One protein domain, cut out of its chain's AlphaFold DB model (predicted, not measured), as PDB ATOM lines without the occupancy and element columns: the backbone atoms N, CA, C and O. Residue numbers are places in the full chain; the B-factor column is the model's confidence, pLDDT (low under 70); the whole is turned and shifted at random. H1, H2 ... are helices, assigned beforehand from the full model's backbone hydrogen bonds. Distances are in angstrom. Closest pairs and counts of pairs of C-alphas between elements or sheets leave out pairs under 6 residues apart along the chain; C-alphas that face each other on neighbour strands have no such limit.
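AT A GLANCE: This is residues 304 to 416 of the 584 residues of an uncharacterized protein of Candidatus Thalassarchaeaceae archaeon (UniProt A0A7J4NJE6). Kinked H3 crosses H2 and H4 to make the core of one half, with H1 at its far end; H5 and H6, a crossed pair, make the other end. The printed part has 113 residues with six named helices, H1 to H6 in order, and no named strand: all helix. It is compact, radius of gyration of the C-alphas 14.0 A, and elongated, spanning 44 by 27 by 26 A.

IN THESE COORDINATES: H3, residues 335 to 351, measures 23.6 A, with a kink of 45 degrees near residue 343. H2 is residues 316 to 328, H4 358 to 370, H5 382 to 392. H1, residues 304 to 310, begins at C-alpha (79.411, 105.049, 134.677); H6, residues 398 to 411, ends at C-alpha (97.536, 70.941, 137.384).

HOW THE PARTS SIT: H3 touches H2, closest C-alphas Ala 320 and Phe 349, 4.3 A, at a steep tilt of 47 degrees. H5 touches H6, closest C-alphas Gly 390 and His 400, 4.1 A. H1 and H2 form a helical hairpin. Every O i to N i+4 pair is within hydrogen-bond range in H1, H2, H4, H5 and H6; in H3, 11 of 13.

THE WHOLE: The printed part has no cut; the H4 to H5 link is long. Residues 313 to 314 and 377 to 380 have pLDDT under 70.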
ATOM      1  N   ALA A 304      79.059 106.107 133.737       93.06
ATOM      2  CA  ALA A 304      79.411 105.049 134.677       93.06
ATOM      3  C   ALA A 304      78.931 105.362 136.102       93.06
ATOM      4  O   ALA A 304      78.386 104.484 136.770       93.06
ATOM      5  N   GLN A 305      79.051 106.624 136.532       91.88
ATOM      6  CA  GLN A 305      78.573 107.068 137.841       91.88
ATOM      7  C   GLN A 305      77.049 106.938 137.954       91.88
ATOM      8  O   GLN A 305      76.538 106.441 138.957       91.88
ATOM      9  N   ILE A 306      76.323 107.349 136.909       92.88
ATOM     10  CA  ILE A 306      74.859 107.257 136.870       92.88
ATOM     11  C   ILE A 306      74.430 105.788 136.937       92.88
ATOM     12  O   ILE A 306      73.618 105.434 137.792       92.88
ATOM     13  N   LEU A 307      75.031 104.917 136.115       92.50
ATOM     14  CA  LEU A 307      74.781 103.472 136.140       92.50
ATOM     15  C   LEU A 307      75.003 102.884 137.531       92.50
ATOM     16  O   LEU A 307      74.106 102.236 138.068       92.50
ATOM     17  N   ARG A 308      76.161 103.165 138.133       92.31
ATOM     18  CA  ARG A 308      76.511 102.704 139.478       92.31
ATOM     19  C   ARG A 308      75.492 103.144 140.532       92.31
ATOM     20  O   ARG A 308      75.153 102.355 141.408       92.31
ATOM     21  N   SER A 309      74.999 104.380 140.439       90.19
ATOM     22  CA  SER A 309      74.020 104.942 141.382       90.19
ATOM     23  C   SER A 309      72.578 104.469 141.156       90.19
ATOM     24  O   SER A 309      71.769 104.502 142.079       90.19
ATOM     25  N   SER A 310      72.246 104.031 139.938       87.25
ATOM     26  CA  SER A 310      70.884 103.634 139.556       87.25
ATOM     27  C   SER A 310      70.451 102.268 140.088       87.25
ATOM     28  O   SER A 310      69.257 101.964 140.094       87.25
ATOM     29  N   VAL A 311      71.397 101.439 140.532       86.44
ATOM     30  CA  VAL A 311      71.107 100.095 141.030       86.44
ATOM     31  C   VAL A 311      71.033 100.095 142.549       86.44
ATOM     32  O   VAL A 311      71.939 100.558 143.235       86.44
ATOM     33  N   GLN A 312      69.942  99.535 143.069       73.81
ATOM     34  CA  GLN A 312      69.791  99.245 144.490       73.81
ATOM     35  C   GLN A 312      70.430  97.892 144.811       73.81
ATOM     36  O   GLN A 312      70.250  96.936 144.059       73.81
ATOM     37  N   GLU A 313      71.093  97.789 145.964       65.75
ATOM     38  CA  GLU A 313      71.784  96.571 146.432       65.75
ATOM     39  C   GLU A 313      70.872  95.331 146.512       65.75
ATOM     40  O   GLU A 313      71.344  94.205 146.462       65.75
ATOM     41  N   GLN A 314      69.550  95.510 146.585       68.69
ATOM     42  CA  GLN A 314      68.594  94.401 146.682       68.69
ATOM     43  C   GLN A 314      68.381  93.642 145.359       68.69
ATOM     44  O   GLN A 314      67.829  92.543 145.377       68.69
ATOM     45  N   ASN A 315      68.772  94.207 144.209       84.31
ATOM     46  CA  ASN A 315      68.606  93.560 142.906       84.31
ATOM     47  C   ASN A 315      69.941  93.032 142.375       84.31
ATOM     48  O   ASN A 315      70.582  93.650 141.520       84.31
ATOM     49  N   THR A 316      70.315  91.857 142.875       86.31
ATOM     50  CA  THR A 316      71.606  91.200 142.628       86.31
ATOM     51  C   THR A 316      71.888  91.005 141.139       86.31
ATOM     52  O   THR A 316      72.979  91.310 140.669       86.31
ATOM     53  N   LYS A 317      70.880  90.625 140.340       88.94
ATOM     54  CA  LYS A 317      71.032  90.452 138.886       88.94
ATOM     55  C   LYS A 317      71.396  91.755 138.177       88.94
ATOM     56  O   LYS A 317      72.336  91.801 137.383       88.94
ATOM     57  N   GLN A 318      70.639  92.825 138.441       89.75
ATOM     58  CA  GLN A 318      70.905  94.137 137.840       89.75
ATOM     59  C   GLN A 318      72.261  94.683 138.290       89.75
ATOM     60  O   GLN A 318      72.989  95.245 137.471       89.75
ATOM     61  N   ALA A 319      72.613  94.479 139.561       91.81
ATOM     62  CA  ALA A 319      73.894  94.886 140.118       91.81
ATOM     63  C   ALA A 319      75.056  94.138 139.467       91.81
ATOM     64  O   ALA A 319      75.982  94.784 138.981       91.81
ATOM     65  N   ALA A 320      74.961  92.815 139.327       92.69
ATOM     66  CA  ALA A 320      75.962  91.999 138.650       92.69
ATOM     67  C   ALA A 320      76.138  92.387 137.174       92.69
ATOM     68  O   ALA A 320      77.258  92.429 136.654       92.69
ATOM     69  N   TRP A 321      75.043  92.728 136.482       93.19
ATOM     70  CA  TRP A 321      75.109  93.220 135.105       93.19
ATOM     71  C   TRP A 321      75.828  94.571 134.999       93.19
ATOM     72  O   TRP A 321      76.682  94.742 134.123       93.19
ATOM     73  N   VAL A 322      75.527  95.517 135.897       94.31
ATOM     74  CA  VAL A 322      76.218  96.815 135.944       94.31
ATOM     75  C   VAL A 322      77.685  96.625 136.308       94.31
ATOM     76  O   VAL A 322      78.547  97.136 135.593       94.31
ATOM     77  N   ALA A 323      77.981  95.836 137.341       95.00
ATOM     78  CA  ALA A 323      79.339  95.504 137.749       95.00
ATOM     79  C   ALA A 323      80.139  94.919 136.579       95.00
ATOM     80  O   ALA A 323      81.213  95.421 136.263       95.00
ATOM     81  N   ARG A 324      79.579  93.958 135.832       94.56
ATOM     82  CA  ARG A 324      80.204  93.406 134.619       94.56
ATOM     83  C   ARG A 324      80.574  94.483 133.598       94.56
ATOM     84  O   ARG A 324      81.670  94.432 133.041       94.56
ATOM     85  N   ILE A 325      79.674  95.420 133.298       94.31
ATOM     86  CA  ILE A 325      79.948  96.475 132.310       94.31
ATOM     87  C   ILE A 325      81.027  97.424 132.815       94.31
ATOM     88  O   ILE A 325      81.969  97.710 132.075       94.31
ATOM     89  N   LEU A 326      80.913  97.879 134.060       96.00
ATOM     90  CA  LEU A 326      81.870  98.807 134.648       96.00
ATOM     91  C   LEU A 326      83.264  98.178 134.761       96.00
ATOM     92  O   LEU A 326      84.240  98.793 134.344       96.00
ATOM     93  N   LEU A 327      83.353  96.918 135.198       95.69
ATOM     94  CA  LEU A 327      84.600  96.148 135.221       95.69
ATOM     95  C   LEU A 327      85.192  95.983 133.816       95.69
ATOM     96  O   LEU A 327      86.399  96.115 133.636       95.69
ATOM     97  N   SER A 328      84.361  95.759 132.793       94.94
ATOM     98  CA  SER A 328      84.849  95.625 131.411       94.94
ATOM     99  C   SER A 328      85.462  96.906 130.829       94.94
ATOM    100  O   SER A 328      86.204  96.832 129.850       94.94
ATOM    101  N   GLU A 329      85.164  98.066 131.418       95.19
ATOM    102  CA  GLU A 329      85.665  99.383 131.003       95.19
ATOM    103  C   GLU A 329      86.483 100.074 132.101       95.19
ATOM    104  O   GLU A 329      86.727 101.277 132.034       95.19
ATOM    105  N   ILE A 330      86.949  99.313 133.093       94.50
ATOM    106  CA  ILE A 330      87.520  99.837 134.337       94.50
ATOM    107  C   ILE A 330      88.688 100.810 134.135       94.50
ATOM    108  O   ILE A 330      88.775 101.831 134.817       94.50
ATOM    109  N   ALA A 331      89.539 100.542 133.142       91.38
ATOM    110  CA  ALA A 331      90.706 101.360 132.823       91.38
ATOM    111  C   ALA A 331      90.346 102.778 132.333       91.38
ATOM    112  O   ALA A 331      91.204 103.657 132.335       91.38
ATOM    113  N   TRP A 332      89.095 103.004 131.920       90.31
ATOM    114  CA  TRP A 332      88.581 104.295 131.451       90.31
ATOM    115  C   TRP A 332      87.800 105.063 132.527       90.31
ATOM    116  O   TRP A 332      87.386 106.197 132.288       90.31
ATOM    117  N   LEU A 333      87.559 104.448 133.688       93.62
ATOM    118  CA  LEU A 333      86.785 105.045 134.776       93.62
ATOM    119  C   LEU A 333      87.654 105.940 135.666       93.62
ATOM    120  O   LEU A 333      88.882 105.891 135.619       93.62
ATOM    121  N   THR A 334      87.012 106.777 136.484       92.44
ATOM    122  CA  THR A 334      87.732 107.630 137.437       92.44
ATOM    123  C   THR A 334      88.310 106.798 138.590       92.44
ATOM    124  O   THR A 334      87.745 105.750 138.921       92.44
ATOM    125  N   PRO A 335      89.398 107.246 139.241       91.94
ATOM    126  CA  PRO A 335      90.002 106.518 140.359       91.94
ATOM    127  C   PRO A 335      89.031 106.231 141.513       91.94
ATOM    128  O   PRO A 335      89.119 105.182 142.146       91.94
ATOM    129  N   GLU A 336      88.072 107.125 141.767       91.81
ATOM    130  CA  GLU A 336      87.055 106.946 142.810       91.81
ATOM    131  C   GLU A 336      86.132 105.767 142.488       91.81
ATOM    132  O   GLU A 336      85.883 104.924 143.347       91.81
ATOM    133  N   LEU A 337      85.670 105.671 141.235       92.81
ATOM    134  CA  LEU A 337      84.877 104.534 140.770       92.81
ATOM    135  C   LEU A 337      85.703 103.250 140.744       92.81
ATOM    136  O   LEU A 337      85.182 102.195 141.080       92.81
ATOM    137  N   GLN A 338      86.982 103.315 140.373       94.44
ATOM    138  CA  GLN A 338      87.855 102.141 140.390       94.44
ATOM    139  C   GLN A 338      88.013 101.566 141.803       94.44
ATOM    140  O   GLN A 338      87.916 100.353 141.971       94.44
ATOM    141  N   SER A 339      88.183 102.429 142.810       91.94
ATOM    142  CA  SER A 339      88.279 102.013 144.215       91.94
ATOM    143  C   SER A 339      86.946 101.538 144.810       91.94
ATOM    144  O   SER A 339      86.961 100.733 145.734       91.94
ATOM    145  N   ASP A 340      85.797 102.025 144.336       92.38
ATOM    146  CA  ASP A 340      84.487 101.467 144.717       92.38
ATOM    147  C   ASP A 340      84.264 100.091 144.064       92.38
ATOM    148  O   ASP A 340      83.801  99.146 144.699       92.38
ATOM    149  N   LEU A 341      84.665  99.937 142.799       93.31
ATOM    150  CA  LEU A 341      84.514  98.689 142.054       93.31
ATOM    151  C   LEU A 341      85.440  97.570 142.540       93.31
ATOM    152  O   LEU A 341      85.102  96.408 142.331       93.31
ATOM    153  N   SER A 342      86.561  97.880 143.197       91.44
ATOM    154  CA  SER A 342      87.438  96.865 143.799       91.44
ATOM    155  C   SER A 342      86.820  96.153 145.003       91.44
ATOM    156  O   SER A 342      87.334  95.111 145.396       91.44
ATOM    157  N   THR A 343      85.738  96.689 145.575       89.56
ATOM    158  CA  THR A 343      84.947  96.032 146.625       89.56
ATOM    159  C   THR A 343      83.559  95.687 146.089       89.56
ATOM    160  O   THR A 343      83.319  94.551 145.685       89.56
ATOM    161  N   TRP A 344      82.681  96.684 145.944       92.00
ATOM    162  CA  TRP A 344      81.297  96.498 145.498       92.00
ATOM    163  C   TRP A 344      81.211  95.803 144.136       92.00
ATOM    164  O   TRP A 344      80.397  94.904 143.940       92.00
ATOM    165  N   GLY A 345      82.062  96.197 143.185       92.12
ATOM    166  CA  GLY A 345      82.040  95.636 141.834       92.12
ATOM    167  C   GLY A 345      82.393  94.150 141.808       92.12
ATOM    168  O   GLY A 345      81.779  93.395 141.059       92.12
ATOM    169  N   VAL A 346      83.346  93.728 142.640       92.38
ATOM    170  CA  VAL A 346      83.768  92.327 142.766       92.38
ATOM    171  C   VAL A 346      82.655  91.496 143.393       92.38
ATOM    172  O   VAL A 346      82.256  90.490 142.807       92.38
ATOM    173  N   ASP A 347      82.117  91.954 144.523       91.50
ATOM    174  CA  ASP A 347      81.077  91.246 145.273       91.50
ATOM    175  C   ASP A 347      79.825  91.044 144.416       91.50
ATOM    176  O   ASP A 347      79.360  89.921 144.227       91.50
ATOM    177  N   GLN A 348      79.321  92.126 143.813       92.50
ATOM    178  CA  GLN A 348      78.114  92.070 142.990       92.50
ATOM    179  C   GLN A 348      78.322  91.259 141.711       92.50
ATOM    180  O   GLN A 348      77.418  90.549 141.276       92.50
ATOM    181  N   PHE A 349      79.503  91.336 141.090       94.81
ATOM    182  CA  PHE A 349      79.797  90.535 139.906       94.81
ATOM    183  C   PHE A 349      79.847  89.036 140.217       94.81
ATOM    184  O   PHE A 349      79.336  88.244 139.428       94.81
ATOM    185  N   LEU A 350      80.467  88.639 141.332       93.38
ATOM    186  CA  LEU A 350      80.622  87.228 141.696       93.38
ATOM    187  C   LEU A 350      79.354  86.621 142.312       93.38
ATOM    188  O   LEU A 350      79.198  85.401 142.255       93.38
ATOM    189  N   GLU A 351      78.432  87.439 142.824       92.31
ATOM    190  CA  GLU A 351      77.133  86.982 143.331       92.31
ATOM    191  C   GLU A 351      76.251  86.371 142.223       92.31
ATOM    192  O   GLU A 351      75.734  85.263 142.384       92.31
ATOM    193  N   ASP A 352      76.120  87.036 141.068       91.19
ATOM    194  CA  ASP A 352      75.422  86.478 139.897       91.19
ATOM    195  C   ASP A 352      76.111  86.828 138.563       91.19
ATOM    196  O   ASP A 352      75.602  87.639 137.782       91.19
ATOM    197  N   PRO A 353      77.280  86.229 138.261       92.50
ATOM    198  CA  PRO A 353      78.053  86.589 137.081       92.50
ATOM    199  C   PRO A 353      77.251  86.295 135.805       92.50
ATOM    200  O   PRO A 353      76.788  85.165 135.625       92.50
ATOM    201  N   PRO A 354      77.109  87.271 134.890       90.81
ATOM    202  CA  PRO A 354      76.439  87.033 133.615       90.81
ATOM    203  C   PRO A 354      77.276  86.147 132.678       90.81
ATOM    204  O   PRO A 354      78.501  86.246 132.670       90.81
ATOM    205  N   GLU A 355      76.619  85.385 131.795       89.75
ATOM    206  CA  GLU A 355      77.251  84.346 130.957       89.75
ATOM    207  C   GLU A 355      78.491  84.791 130.169       89.75
ATOM    208  O   GLU A 355      79.489  84.070 130.116       89.75
ATOM    209  N   ARG A 356      78.431  85.974 129.539       91.06
ATOM    210  CA  ARG A 356      79.492  86.499 128.659       91.06
ATOM    211  C   ARG A 356      80.356  87.545 129.359       91.06
ATOM    212  O   ARG A 356      80.307  88.736 129.030       91.06
ATOM    213  N   CYS A 357      81.070  87.143 130.400       93.50
ATOM    214  CA  CYS A 357      81.802  88.036 131.295       93.50
ATOM    215  C   CYS A 357      83.327  88.085 131.107       93.50
ATOM    216  O   CYS A 357      83.985  88.727 131.924       93.50
ATOM    217  N   ALA A 358      83.905  87.513 130.046       94.94
ATOM    218  CA  ALA A 358      85.365  87.477 129.880       94.94
ATOM    219  C   ALA A 358      86.048  88.858 130.009       94.94
ATOM    220  O   ALA A 358      87.068  89.001 130.680       94.94
ATOM    221  N   ALA A 359      85.446  89.910 129.444       93.56
ATOM    222  CA  ALA A 359      85.975  91.271 129.565       93.56
ATOM    223  C   ALA A 359      85.963  91.808 131.012       93.56
ATOM    224  O   ALA A 359      86.860  92.557 131.386       93.56
ATOM    225  N   ALA A 360      84.979  91.416 131.828       95.31
ATOM    226  CA  ALA A 360      84.923  91.793 133.241       95.31
ATOM    227  C   ALA A 360      86.008  91.078 134.055       95.31
ATOM    228  O   ALA A 360      86.617  91.700 134.916       95.31
ATOM    229  N   ILE A 361      86.322  89.818 133.733       96.00
ATOM    230  CA  ILE A 361      87.423  89.072 134.366       96.00
ATOM    231  C   ILE A 361      88.781  89.728 134.052       96.00
ATOM    232  O   ILE A 361      89.605  89.878 134.953       96.00
ATOM    233  N   SER A 362      89.010  90.197 132.815       94.81
ATOM    234  CA  SER A 362      90.180  91.046 132.510       94.81
ATOM    235  C   SER A 362      90.194  92.325 133.355       94.81
ATOM    236  O   SER A 362      91.254  92.762 133.795       94.81
ATOM    237  N   GLY A 363      89.022  92.918 133.591       94.38
ATOM    238  CA  GLY A 363      88.855  94.078 134.465       94.38
ATOM    239  C   GLY A 363      89.216  93.797 135.924       94.38
ATOM    240  O   GLY A 363      89.907  94.601 136.541       94.38
ATOM    241  N   LEU A 364      88.816  92.637 136.455       93.88
ATOM    242  CA  LEU A 364      89.200  92.180 137.795       93.88
ATOM    243  C   LEU A 364      90.714  91.994 137.915       93.88
ATOM    244  O   LEU A 364      91.315  92.459 138.878       93.88
ATOM    245  N   ASP A 365      91.352  91.368 136.921       93.12
ATOM    246  CA  ASP A 365      92.813  91.227 136.904       93.12
ATOM    247  C   ASP A 365      93.516  92.589 136.849       93.12
ATOM    248  O   ASP A 365      94.506  92.799 137.549       93.12
ATOM    249  N   TRP A 366      92.978  93.538 136.078       93.94
ATOM    250  CA  TRP A 366      93.483  94.906 136.054       93.94
ATOM    251  C   TRP A 366      93.341  95.581 137.424       93.94
ATOM    252  O   TRP A 366      94.331  96.100 137.941       93.94
ATOM    253  N   LEU A 367      92.169  95.509 138.064       92.88
ATOM    254  CA  LEU A 367      91.958  96.060 139.408       92.88
ATOM    255  C   LEU A 367      92.909  95.455 140.431       92.88
ATOM    256  O   LEU A 367      93.515  96.196 141.198       92.88
ATOM    257  N   ALA A 368      93.123  94.141 140.382       90.31
ATOM    258  CA  ALA A 368      94.029  93.456 141.295       90.31
ATOM    259  C   ALA A 368      95.481  93.944 141.153       90.31
ATOM    260  O   ALA A 368      96.245  93.888 142.116       90.31
ATOM    261  N   THR A 369      95.874  94.444 139.972       89.56
ATOM    262  CA  THR A 369      97.199  95.063 139.780       89.56
ATOM    263  C   THR A 369      97.290  96.486 140.308       89.56
ATOM    264  O   THR A 369      98.365  96.882 140.748       89.56
ATOM    265  N   GLN A 370      96.202  97.256 140.243       90.69
ATOM    266  CA  GLN A 370      96.196  98.660 140.660       90.69
ATOM    267  C   GLN A 370      95.921  98.821 142.161       90.69
ATOM    268  O   GLN A 370      96.517  99.681 142.802       90.69
ATOM    269  N   PHE A 371      95.070  97.962 142.728       88.00
ATOM    270  CA  PHE A 371      94.619  97.996 144.122       88.00
ATOM    271  C   PHE A 371      94.871  96.652 144.832       88.00
ATOM    272  O   PHE A 371      93.929  96.012 145.308       88.00
ATOM    273  N   PRO A 372      96.134  96.187 144.919       85.31
ATOM    274  CA  PRO A 372      96.446  94.862 145.448       85.31
ATOM    275  C   PRO A 372      95.998  94.685 146.902       85.31
ATOM    276  O   PRO A 372      95.471  93.633 147.231       85.31
ATOM    277  N   GLU A 373      96.157  95.700 147.755       83.19
ATOM    278  CA  GLU A 373      95.792  95.622 149.179       83.19
ATOM    279  C   GLU A 373      94.274  95.517 149.390       83.19
ATOM    280  O   GLU A 373      93.816  94.716 150.197       83.19
ATOM    281  N   GLN A 374      93.484  96.278 148.624       79.56
ATOM    282  CA  GLN A 374      92.018  96.255 148.714       79.56
ATOM    283  C   GLN A 374      91.443  94.940 148.182       79.56
ATOM    284  O   GLN A 374      90.536  94.377 148.781       79.56
ATOM    285  N   MET A 375      92.009  94.411 147.094       78.75
ATOM    286  CA  MET A 375      91.595  93.123 146.528       78.75
ATOM    287  C   MET A 375      92.123  91.905 147.303       78.75
ATOM    288  O   MET A 375      91.788  90.771 146.961       78.75
ATOM    289  N   GLN A 376      92.961  92.129 148.320       72.38
ATOM    290  CA  GLN A 376      93.507  91.100 149.205       72.38
ATOM    291  C   GLN A 376      92.915  91.151 150.625       72.38
ATOM    292  O   GLN A 376      93.365  90.380 151.472       72.38
ATOM    293  N   SER A 377      91.936  92.023 150.923       56.34
ATOM    294  CA  SER A 377      91.518  92.242 152.315       56.34
ATOM    295  C   SER A 377      90.786  91.046 152.963       56.34
ATOM    296  O   SER A 377      89.723  90.618 152.520       56.34
ATOM    297  N   ASP A 378      91.387  90.590 154.065       50.38
ATOM    298  CA  ASP A 378      90.922  89.934 155.299       50.38
ATOM    299  C   ASP A 378      90.183  88.580 155.352       50.38
ATOM    300  O   ASP A 378      90.176  88.003 156.443       50.38
ATOM    301  N   SER A 379      89.682  87.956 154.276       52.12
ATOM    302  CA  SER A 379      89.304  86.525 154.412       52.12
ATOM    303  C   SER A 379      89.490  85.623 153.200       52.12
ATOM    304  O   SER A 379      89.919  84.487 153.393       52.12
ATOM    305  N   GLU A 380      89.227  86.074 151.971       64.00
ATOM    306  CA  GLU A 380      89.359  85.217 150.785       64.00
ATOM    307  C   GLU A 380      89.790  86.009 149.545       64.00
ATOM    308  O   GLU A 380      89.260  87.066 149.225       64.00
ATOM    309  N   ASP A 381      90.778  85.470 148.835       83.94
ATOM    310  CA  ASP A 381      91.254  85.988 147.557       83.94
ATOM    311  C   ASP A 381      90.150  85.864 146.496       83.94
ATOM    312  O   ASP A 381      89.662  84.757 146.243       83.94
ATOM    313  N   TRP A 382      89.794  86.972 145.835       87.94
ATOM    314  CA  TRP A 382      88.747  87.004 144.802       87.94
ATOM    315  C   TRP A 382      88.931  85.919 143.737       87.94
ATOM    316  O   TRP A 382      87.951  85.422 143.188       87.94
ATOM    317  N   ARG A 383      90.180  85.517 143.452       90.81
ATOM    318  CA  ARG A 383      90.504  84.460 142.486       90.81
ATOM    319  C   ARG A 383      89.922  83.121 142.909       90.81
ATOM    320  O   ARG A 383      89.383  82.406 142.075       90.81
ATOM    321  N   GLN A 384      90.015  82.788 144.196       89.94
ATOM    322  CA  GLN A 384      89.487  81.535 144.735       89.94
ATOM    323  C   GLN A 384      87.962  81.525 144.679       89.94
ATOM    324  O   GLN A 384      87.382  80.555 144.192       89.94
ATOM    325  N   ILE A 385      87.327  82.630 145.074       91.50
ATOM    326  CA  ILE A 385      85.872  82.796 144.983       91.50
ATOM    327  C   ILE A 385      85.425  82.679 143.521       91.50
ATOM    328  O   ILE A 385      84.540  81.892 143.199       91.50
ATOM    329  N   ALA A 386      86.084  83.391 142.604       93.56
ATOM    330  CA  ALA A 386      85.769  83.366 141.180       93.56
ATOM    331  C   ALA A 386      85.914  81.967 140.563       93.56
ATOM    332  O   ALA A 386      85.085  81.581 139.740       93.56
ATOM    333  N   ILE A 387      86.929  81.190 140.964       94.44
ATOM    334  CA  ILE A 387      87.115  79.802 140.513       94.44
ATOM    335  C   ILE A 387      85.981  78.913 141.041       94.44
ATOM    336  O   ILE A 387      85.378  78.168 140.267       94.44
ATOM    337  N   GLN A 388      85.648  79.012 142.333       94.44
ATOM    338  CA  GLN A 388      84.559  78.241 142.944       94.44
ATOM    339  C   GLN A 388      83.206  78.559 142.297       94.44
ATOM    340  O   GLN A 388      82.478  77.648 141.893       94.44
ATOM    341  N   VAL A 389      82.894  79.847 142.131       95.31
ATOM    342  CA  VAL A 389      81.688  80.301 141.433       95.31
ATOM    343  C   VAL A 389      81.719  79.825 139.982       95.31
ATOM    344  O   VAL A 389      80.718  79.299 139.502       95.31
ATOM    345  N   GLY A 390      82.857  79.917 139.294       95.69
ATOM    346  CA  GLY A 390      83.028  79.434 137.924       95.69
ATOM    347  C   GLY A 390      82.665  77.959 137.760       95.69
ATOM    348  O   GLY A 390      81.874  77.619 136.882       95.69
ATOM    349  N   PHE A 391      83.145  77.081 138.644       96.25
ATOM    350  CA  PHE A 391      82.792  75.657 138.604       96.25
ATOM    351  C   PHE A 391      81.313  75.368 138.891       96.25
ATOM    352  O   PHE A 391      80.814  74.331 138.461       96.25
ATOM    353  N   SER A 392      80.593  76.279 139.554       96.06
ATOM    354  CA  SER A 392      79.141  76.156 139.761       96.06
ATOM    355  C   SER A 392      78.296  76.559 138.542       96.06
ATOM    356  O   SER A 392      77.099  76.266 138.500       96.06
ATOM    357  N   LYS A 393      78.888  77.243 137.551       95.75
ATOM    358  CA  LYS A 393      78.189  77.758 136.362       95.75
ATOM    359  C   LYS A 393      78.174  76.732 135.209       95.75
ATOM    360  O   LYS A 393      78.969  75.791 135.218       95.75
ATOM    361  N   PRO A 394      77.273  76.891 134.215       95.12
ATOM    362  CA  PRO A 394      77.202  76.016 133.040       95.12
ATOM    363  C   PRO A 394      78.517  75.938 132.252       95.12
ATOM    364  O   PRO A 394      79.307  76.879 132.251       95.12
ATOM    365  N   GLN A 395      78.726  74.830 131.531       92.94
ATOM    366  CA  GLN A 395      79.987  74.541 130.833       92.94
ATOM    367  C   GLN A 395      80.373  75.599 129.787       92.94
ATOM    368  O   GLN A 395      81.554  75.821 129.529       92.94
ATOM    369  N   ASP A 396      79.389  76.241 129.164       92.94
ATOM    370  CA  ASP A 396      79.588  77.256 128.137       92.94
ATOM    371  C   ASP A 396      79.792  78.667 128.704       92.94
ATOM    372  O   ASP A 396      80.085  79.576 127.932       92.94
ATOM    373  N   HIS A 397      79.669  78.873 130.017       95.62
ATOM    374  CA  HIS A 397      79.810  80.168 130.682       95.62
ATOM    375  C   HIS A 397      81.278  80.643 130.714       95.62
ATOM    376  O   HIS A 397      82.170  79.877 131.076       95.62
ATOM    377  N   ASP A 398      81.553  81.926 130.440       96.31
ATOM    378  CA  ASP A 398      82.933  82.449 130.347       96.31
ATOM    379  C   ASP A 398      83.739  82.230 131.643       96.31
ATOM    380  O   ASP A 398      84.879  81.775 131.596       96.31
ATOM    381  N   LEU A 399      83.142  82.511 132.811       96.88
ATOM    382  CA  LEU A 399      83.765  82.260 134.120       96.88
ATOM    383  C   LEU A 399      84.091  80.776 134.373       96.88
ATOM    384  O   LEU A 399      85.136  80.476 134.945       96.88
ATOM    385  N   HIS A 400      83.236  79.851 133.923       97.50
ATOM    386  CA  HIS A 400      83.499  78.414 134.025       97.50
ATOM    387  C   HIS A 400      84.684  78.009 133.144       97.50
ATOM    388  O   HIS A 400      85.604  77.329 133.594       97.50
ATOM    389  N   LEU A 401      84.700  78.485 131.897       97.56
ATOM    390  CA  LEU A 401      85.795  78.242 130.963       97.56
ATOM    391  C   LEU A 401      87.118  78.822 131.483       97.56
ATOM    392  O   LEU A 401      88.150  78.160 131.404       97.56
ATOM    393  N   TRP A 402      87.099  80.022 132.067       97.12
ATOM    394  CA  TRP A 402      88.271  80.592 132.728       97.12
ATOM    395  C   TRP A 402      88.749  79.722 133.901       97.12
ATOM    396  O   TRP A 402      89.941  79.440 133.983       97.12
ATOM    397  N   ALA A 403      87.845  79.228 134.754       96.69
ATOM    398  CA  ALA A 403      88.202  78.345 135.866       96.69
ATOM    399  C   ALA A 403      88.855  77.033 135.387       96.69
ATOM    400  O   ALA A 403      89.889  76.637 135.919       96.69
ATOM    401  N   ILE A 404      88.320  76.404 134.329       96.88
ATOM    402  CA  ILE A 404      88.944  75.221 133.706       96.88
ATOM    403  C   ILE A 404      90.327  75.561 133.141       96.88
ATOM    404  O   ILE A 404      91.260  74.772 133.272       96.88
ATOM    405  N   LEU A 405      90.474  76.711 132.481       95.75
ATOM    406  CA  LEU A 405      91.749  77.127 131.899       95.75
ATOM    407  C   LEU A 405      92.821  77.338 132.980       95.75
ATOM    408  O   LEU A 405      93.970  76.933 132.796       95.75
ATOM    409  N   VAL A 406      92.440  77.932 134.115       95.00
ATOM    410  CA  VAL A 406      93.313  78.090 135.286       95.00
ATOM    411  C   VAL A 406      93.678  76.731 135.885       95.00
ATOM    412  O   VAL A 406      94.856  76.491 136.141       95.00
ATOM    413  N   ASP A 407      92.713  75.824 136.048       94.69
ATOM    414  CA  ASP A 407      92.972  74.465 136.541       94.69
ATOM    415  C   ASP A 407      93.922  73.690 135.614       94.69
ATOM    416  O   ASP A 407      94.876  73.064 136.082       94.69
ATOM    417  N   TRP A 408      93.743  73.803 134.292       94.75
ATOM    418  CA  TRP A 408      94.651  73.203 133.314       94.75
ATOM    419  C   TRP A 408      96.072  73.763 133.455       94.75
ATOM    420  O   TRP A 408      97.042  73.003 133.453       94.75
ATOM    421  N   LEU A 409      96.211  75.078 133.634       92.88
ATOM    422  CA  LEU A 409      97.508  75.716 133.856       92.88
ATOM    423  C   LEU A 409      98.178  75.240 135.151       92.88
ATOM    424  O   LEU A 409      99.383  74.999 135.154       92.88
ATOM    425  N   GLN A 410      97.423  75.104 136.241       91.12
ATOM    426  CA  GLN A 410      97.965  74.759 137.557       91.12
ATOM    427  C   GLN A 410      98.289  73.270 137.703       91.12
ATOM    428  O   GLN A 410      99.321  72.915 138.270       91.12
ATOM    429  N   THR A 411      97.410  72.396 137.212       92.12
ATOM    430  CA  THR A 411      97.536  70.941 137.384       92.12
ATOM    431  C   THR A 411      98.238  70.263 136.211       92.12
ATOM    432  O   THR A 411      98.729  69.143 136.349       92.12
ATOM    433  N   GLY A 412      98.272  70.911 135.042       88.62
ATOM    434  CA  GLY A 412      98.715  70.312 133.784       88.62
ATOM    435  C   GLY A 412      97.714  69.317 133.183       88.62
ATOM    436  O   GLY A 412      97.973  68.768 132.108       88.62
ATOM    437  N   ASN A 413      96.566  69.089 133.829       90.81
ATOM    438  CA  ASN A 413      95.562  68.145 133.358       90.81
ATOM    439  C   ASN A 413      94.754  68.757 132.217       90.81
ATOM    440  O   ASN A 413      94.050  69.751 132.380       90.81
ATOM    441  N   ARG A 414      94.849  68.140 131.040       92.62
ATOM    442  CA  ARG A 414      94.113  68.592 129.861       92.62
ATOM    443  C   ARG A 414      92.600  68.415 130.078       92.62
ATOM    444  O   ARG A 414      92.180  67.303 130.406       92.62
ATOM    445  N   PRO A 415      91.778  69.447 129.809       94.06
ATOM    446  CA  PRO A 415      90.333  69.333 129.923       94.06
ATOM    447  C   PRO A 415      89.742  68.448 128.822       94.06
ATOM    448  O   PRO A 415      90.385  68.125 127.816       94.06
ATOM    449  N   HIS A 416      88.481  68.060 129.013       93.44
ATOM    450  CA  HIS A 416      87.755  67.228 128.060       93.44
ATOM    451  C   HIS A 416      87.705  67.878 126.663       93.44
ATOM    452  O   HIS A 416      87.616  69.099 126.528       93.44
TER     453      HIS A 416